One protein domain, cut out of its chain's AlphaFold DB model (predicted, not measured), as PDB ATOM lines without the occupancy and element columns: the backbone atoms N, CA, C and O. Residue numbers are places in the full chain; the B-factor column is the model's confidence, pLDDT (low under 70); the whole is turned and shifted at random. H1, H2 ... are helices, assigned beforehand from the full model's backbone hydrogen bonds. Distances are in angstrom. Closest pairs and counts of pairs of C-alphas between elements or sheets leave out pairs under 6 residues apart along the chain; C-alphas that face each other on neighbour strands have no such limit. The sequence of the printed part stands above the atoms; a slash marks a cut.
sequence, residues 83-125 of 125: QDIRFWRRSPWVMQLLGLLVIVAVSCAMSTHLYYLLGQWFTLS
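This is residues 83 to 125 of the 125 residues of the protein "Type IV/VI secretion system protein, DotU family" of Raoultella electrica (UniProt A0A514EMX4). One long, nearly straight helix, H2, makes most of the length of this rod, and a short helix, H1, is set at its first end, turned off to make an L with a very short foot. No other part of the printed residues folds back on H2. The printed part has 43 residues with two named helices, H1 and then H2 along the chain, and no named strand; the class is all helix. The whole is extended, with a radius of gyration of the C-alphas of 18.2 A, and the C-alphas span 59 by 15 by 6 A along their three main axes.

The printed part begins at Gln 83, with its C-alpha at (-5.928, -70.796, -9.602). H1 is residues 85 to 90, Ile 85 to Arg 90, and measures 8.6 A from first to last C-alpha. H2 is residues 92 to 123, Pro 92 to Thr 123, and measures 46.7 A. It begins with C-alpha 92 at (8.015, -66.155, 0.096) and ends with C-alpha 123 at (7.909, -20.051, 7.680).

A tight link of one residue, Ser 91, joins H1 to H2. The two helices are close but not clearly touching, with 2 pairs of C-alphas within 8 A. Their closest C-alphas, those of Trp 88 and Val 94, are 7.6 A apart. Their lines are only just about perpendicular, at 71 degrees. In H1 and H2 every O i to N i+4 pair is within hydrogen-bond range.

The C-alphas of Gln 83 and Ser 125, the two farthest apart, are 59.9 A from each other. Residues 83 to 125 stand free, with no C-alpha 8 or more residues away along the chain within 10 A. The printed part has no cut, and it ends at the chain's last residue, Ser 125. The mean pLDDT of the printed part is 78.9; the model's confidence is low, under 70, at residues 83 to 90 and 123 to 125.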
ATOM      1  N   GLN A  83      -7.106 -71.637  -9.731       49.09
ATOM      2  CA  GLN A  83      -5.928 -70.796  -9.602       49.09
ATOM      3  C   GLN A  83      -5.485 -71.003  -8.173       49.09
ATOM      4  O   GLN A  83      -6.283 -70.820  -7.252       49.09
ATOM      5  N   ASP A  84      -4.278 -71.512  -8.022       53.66
ATOM      6  CA  ASP A  84      -3.707 -71.843  -6.743       53.66
ATOM      7  C   ASP A  84      -3.360 -70.536  -6.020       53.66
ATOM      8  O   ASP A  84      -2.213 -70.130  -5.867       53.66
ATOM      9  N   ILE A  85      -4.406 -69.817  -5.608       54.16
ATOM     10  CA  ILE A  85      -4.326 -68.594  -4.813       54.16
ATOM     11  C   ILE A  85      -3.634 -68.906  -3.484       54.16
ATOM     12  O   ILE A  85      -3.120 -68.011  -2.823       54.16
ATOM     13  N   ARG A  86      -3.616 -70.183  -3.085       52.06
ATOM     14  CA  ARG A  86      -3.001 -70.667  -1.858       52.06
ATOM     15  C   ARG A  86      -1.488 -70.838  -2.017       52.06
ATOM     16  O   ARG A  86      -0.775 -70.446  -1.100       52.06
ATOM     17  N   PHE A  87      -1.001 -71.298  -3.168       52.03
ATOM     18  CA  PHE A  87       0.421 -71.295  -3.526       52.03
ATOM     19  C   PHE A  87       0.925 -69.879  -3.814       52.03
ATOM     20  O   PHE A  87       1.995 -69.504  -3.339       52.03
ATOM     21  N   TRP A  88       0.112 -69.031  -4.460       49.66
ATOM     22  CA  TRP A  88       0.454 -67.620  -4.672       49.66
ATOM     23  C   TRP A  88       0.589 -66.848  -3.349       49.66
ATOM     24  O   TRP A  88       1.555 -66.116  -3.157       49.66
ATOM     25  N   ARG A  89      -0.313 -67.084  -2.384       58.12
ATOM     26  CA  ARG A  89      -0.267 -66.440  -1.057       58.12
ATOM     27  C   ARG A  89       0.850 -66.968  -0.149       58.12
ATOM     28  O   ARG A  89       1.197 -66.298   0.817       58.12
ATOM     29  N   ARG A  90       1.398 -68.157  -0.427       57.81
ATOM     30  CA  ARG A  90       2.512 -68.747   0.338       57.81
ATOM     31  C   ARG A  90       3.876 -68.576  -0.322       57.81
ATOM     32  O   ARG A  90       4.865 -69.013   0.259       57.81
ATOM     33  N   SER A  91       3.941 -67.942  -1.493       72.56
ATOM     34  CA  SER A  91       5.223 -67.660  -2.124       72.56
ATOM     35  C   SER A  91       6.005 -66.663  -1.256       72.56
ATOM     36  O   SER A  91       5.507 -65.558  -1.008       72.56
ATOM     37  N   PRO A  92       7.215 -67.014  -0.782       74.19
ATOM     38  CA  PRO A  92       8.015 -66.155   0.096       74.19
ATOM     39  C   PRO A  92       8.317 -64.790  -0.538       74.19
ATOM     40  O   PRO A  92       8.434 -63.791   0.166       74.19
ATOM     41  N   TRP A  93       8.326 -64.721  -1.869       83.06
ATOM     42  CA  TRP A  93       8.477 -63.485  -2.635       83.06
ATOM     43  C   TRP A  93       7.328 -62.490  -2.431       83.06
ATOM     44  O   TRP A  93       7.569 -61.289  -2.361       83.06
ATOM     45  N   VAL A  94       6.083 -62.962  -2.289       83.62
ATOM     46  CA  VAL A  94       4.922 -62.081  -2.067       83.62
ATOM     47  C   VAL A  94       4.970 -61.481  -0.662       83.62
ATOM     48  O   VAL A  94       4.702 -60.295  -0.494       83.62
ATOM     49  N   MET A  95       5.379 -62.274   0.336       82.75
ATOM     50  CA  MET A  95       5.628 -61.789   1.699       82.75
ATOM     51  C   MET A  95       6.763 -60.758   1.734       82.75
ATOM     52  O   MET A  95       6.620 -59.725   2.383       82.75
ATOM     53  N   GLN A  96       7.858 -60.993   1.002       86.75
ATOM     54  CA  GLN A  96       8.951 -60.023   0.899       86.75
ATOM     55  C   GLN A  96       8.506 -58.715   0.238       86.75
ATOM     56  O   GLN A  96       8.823 -57.644   0.747       86.75
ATOM     57  N   LEU A  97       7.742 -58.786  -0.854       92.00
ATOM     58  CA  LEU A  97       7.274 -57.598  -1.568       92.00
ATOM     59  C   LEU A  97       6.260 -56.805  -0.733       92.00
ATOM     60  O   LEU A  97       6.333 -55.580  -0.687       92.00
ATOM     61  N   LEU A  98       5.374 -57.495  -0.006       91.44
ATOM     62  CA  LEU A  98       4.446 -56.870   0.938       91.44
ATOM     63  C   LEU A  98       5.191 -56.190   2.095       91.44
ATOM     64  O   LEU A  98       4.886 -55.049   2.428       91.44
ATOM     65  N   GLY A  99       6.181 -56.865   2.683       93.50
ATOM     66  CA  GLY A  99       7.010 -56.291   3.743       93.50
ATOM     67  C   GLY A  99       7.764 -55.048   3.270       93.50
ATOM     68  O   GLY A  99       7.711 -54.010   3.925       93.50
ATOM     69  N   LEU A 100       8.393 -55.119   2.092       95.62
ATOM     70  CA  LEU A 100       9.083 -53.987   1.475       95.62
ATOM     71  C   LEU A 100       8.128 -52.810   1.228       95.62
ATOM     72  O   LEU A 100       8.462 -51.673   1.550       95.62
ATOM     73  N   LEU A 101       6.926 -53.082   0.710       95.75
ATOM     74  CA  LEU A 101       5.899 -52.068   0.463       95.75
ATOM     75  C   LEU A 101       5.497 -51.342   1.755       95.75
ATOM     76  O   LEU A 101       5.406 -50.116   1.769       95.75
ATOM     77  N   VAL A 102       5.283 -52.087   2.844       96.19
ATOM     78  CA  VAL A 102       4.930 -51.517   4.154       96.19
ATOM     79  C   VAL A 102       6.060 -50.640   4.686       96.19
ATOM     80  O   VAL A 102       5.799 -49.532   5.150       96.19
ATOM     81  N   ILE A 103       7.312 -51.094   4.577       96.44
ATOM     82  CA  ILE A 103       8.481 -50.314   5.006       96.44
ATOM     83  C   ILE A 103       8.558 -48.996   4.226       96.44
ATOM     84  O   ILE A 103       8.664 -47.937   4.840       96.44
ATOM     85  N   VAL A 104       8.427 -49.036   2.896       96.31
ATOM     86  CA  VAL A 104       8.445 -47.830   2.048       96.31
ATOM     87  C   VAL A 104       7.314 -46.870   2.421       96.31
ATOM     88  O   VAL A 104       7.552 -45.672   2.564       96.31
ATOM     89  N   ALA A 105       6.098 -47.380   2.638       95.50
ATOM     90  CA  ALA A 105       4.955 -46.555   3.023       95.50
ATOM     91  C   ALA A 105       5.177 -45.847   4.370       95.50
ATOM     92  O   ALA A 105       4.926 -44.647   4.484       95.50
ATOM     93  N   VAL A 106       5.699 -46.563   5.373       96.44
ATOM     94  CA  VAL A 106       6.029 -45.992   6.688       96.44
ATOM     95  C   VAL A 106       7.147 -44.957   6.568       96.44
ATOM     96  O   VAL A 106       7.031 -43.872   7.137       96.44
ATOM     97  N   SER A 107       8.200 -45.237   5.796       92.88
ATOM     98  CA  SER A 107       9.283 -44.279   5.557       92.88
ATOM     99  C   SER A 107       8.792 -43.007   4.864       92.88
ATOM    100  O   SER A 107       9.219 -41.916   5.234       92.88
ATOM    101  N   CYS A 108       7.868 -43.118   3.907       92.81
ATOM    102  CA  CYS A 108       7.244 -41.967   3.254       92.81
ATOM    103  C   CYS A 108       6.331 -41.174   4.197       92.81
ATOM    104  O   CYS A 108       6.360 -39.944   4.198       92.81
ATOM    105  N   ALA A 109       5.527 -41.847   5.021       91.50
ATOM    106  CA  ALA A 109       4.703 -41.176   6.025       91.50
ATOM    107  C   ALA A 109       5.574 -40.418   7.040       91.50
ATOM    108  O   ALA A 109       5.307 -39.264   7.369       91.50
ATOM    109  N   MET A 110       6.669 -41.038   7.478       91.81
ATOM    110  CA  MET A 110       7.617 -40.419   8.398       91.81
ATOM    111  C   MET A 110       8.334 -39.223   7.761       91.81
ATOM    112  O   MET A 110       8.463 -38.173   8.387       91.81
ATOM    113  N   SER A 111       8.774 -39.347   6.504       87.88
ATOM    114  CA  SER A 111       9.476 -38.264   5.812       87.88
ATOM    115  C   SER A 111       8.561 -37.078   5.522       87.88
ATOM    116  O   SER A 111       8.950 -35.942   5.770       87.88
ATOM    117  N   THR A 112       7.329 -37.315   5.070       87.25
ATOM    118  CA  THR A 112       6.343 -36.244   4.837       87.25
ATOM    119  C   THR A 112       6.001 -35.494   6.119       87.25
ATOM    120  O   THR A 112       5.967 -34.264   6.109       87.25
ATOM    121  N   HIS A 113       5.838 -36.206   7.236       86.12
ATOM    122  CA  HIS A 113       5.612 -35.582   8.537       86.12
ATOM    123  C   HIS A 113       6.812 -34.728   8.977       86.12
ATOM    124  O   HIS A 113       6.643 -33.631   9.508       86.12
ATOM    125  N   LEU A 114       8.036 -35.195   8.709       85.62
ATOM    126  CA  LEU A 114       9.256 -34.444   8.995       85.62
ATOM    127  C   LEU A 114       9.354 -33.169   8.139       85.62
ATOM    128  O   LEU A 114       9.584 -32.091   8.682       85.62
ATOM    129  N   TYR A 115       9.111 -33.260   6.827       85.62
ATOM    130  CA  TYR A 115       9.096 -32.098   5.929       85.62
ATOM    131  C   TYR A 115       8.021 -31.076   6.306       85.62
ATOM    132  O   TYR A 115       8.275 -29.877   6.228       85.62
ATOM    133  N   TYR A 116       6.851 -31.535   6.753       83.06
ATOM    134  CA  TYR A 116       5.788 -30.653   7.228       83.06
ATOM    135  C   TYR A 116       6.234 -29.833   8.450       83.06
ATOM    136  O   TYR A 116       6.073 -28.614   8.470       83.06
ATOM    137  N   LEU A 117       6.876 -30.478   9.432       81.88
ATOM    138  CA  LEU A 117       7.395 -29.799  10.626       81.88
ATOM    139  C   LEU A 117       8.539 -28.826  10.308       81.88
ATOM    140  O   LEU A 117       8.592 -27.735  10.874       81.88
ATOM    141  N   LEU A 118       9.433 -29.195   9.388       81.44
ATOM    142  CA  LEU A 118      10.526 -28.328   8.935       81.44
ATOM    143  C   LEU A 118      10.016 -27.116   8.144       81.44
ATOM    144  O   LEU A 118      10.497 -26.007   8.362       81.44
ATOM    145  N   GLY A 119       9.025 -27.304   7.270       80.06
ATOM    146  CA  GLY A 119       8.405 -26.213   6.513       80.06
ATOM    147  C   GLY A 119       7.649 -25.230   7.407       80.06
ATOM    148  O   GLY A 119       7.727 -24.019   7.206       80.06
ATOM    149  N   GLN A 120       6.972 -25.729   8.444       79.62
ATOM    150  CA  GLN A 120       6.318 -24.874   9.434       79.62
ATOM    151  C   GLN A 120       7.337 -24.054  10.241       79.62
ATOM    152  O   GLN A 120       7.115 -22.875  10.484       79.62
ATOM    153  N   TRP A 121       8.478 -24.634  10.615       74.50
ATOM    154  CA  TRP A 121       9.526 -23.892  11.323       74.50
ATOM    155  C   TRP A 121      10.184 -22.809  10.461       74.50
ATOM    156  O   TRP A 121      10.395 -21.699  10.939       74.50
ATOM    157  N   PHE A 122      10.467 -23.099   9.189       73.50
ATOM    158  CA  PHE A 122      11.102 -22.139   8.277       73.50
ATOM    159  C   PHE A 122      10.196 -20.974   7.862       73.50
ATOM    160  O   PHE A 122      10.697 -19.961   7.393       73.50
ATOM    161  N   THR A 123       8.877 -21.115   8.001       65.19
ATOM    162  CA  THR A 123       7.909 -20.051   7.680       65.19
ATOM    163  C   THR A 123       7.579 -19.154   8.877       65.19
ATOM    164  O   THR A 123       6.932 -18.125   8.699       65.19
ATOM    165  N   LEU A 124       8.021 -19.532  10.083       61.22
ATOM    166  CA  LEU A 124       7.839 -18.789  11.336       61.22
ATOM    167  C   LEU A 124       9.106 -18.043  11.807       61.22
ATOM    168  O   LEU A 124       9.028 -17.325  12.805       61.22
ATOM    169  N   SER A 125      10.238 -18.195  11.107       51.16
ATOM    170  CA  SER A 125      11.480 -17.424  11.302       51.16
ATOM    171  C   SER A 125      11.730 -16.473  10.141       51.16
ATOM    172  O   SER A 125      12.458 -15.489  10.395       51.16
TER     173      SER A 125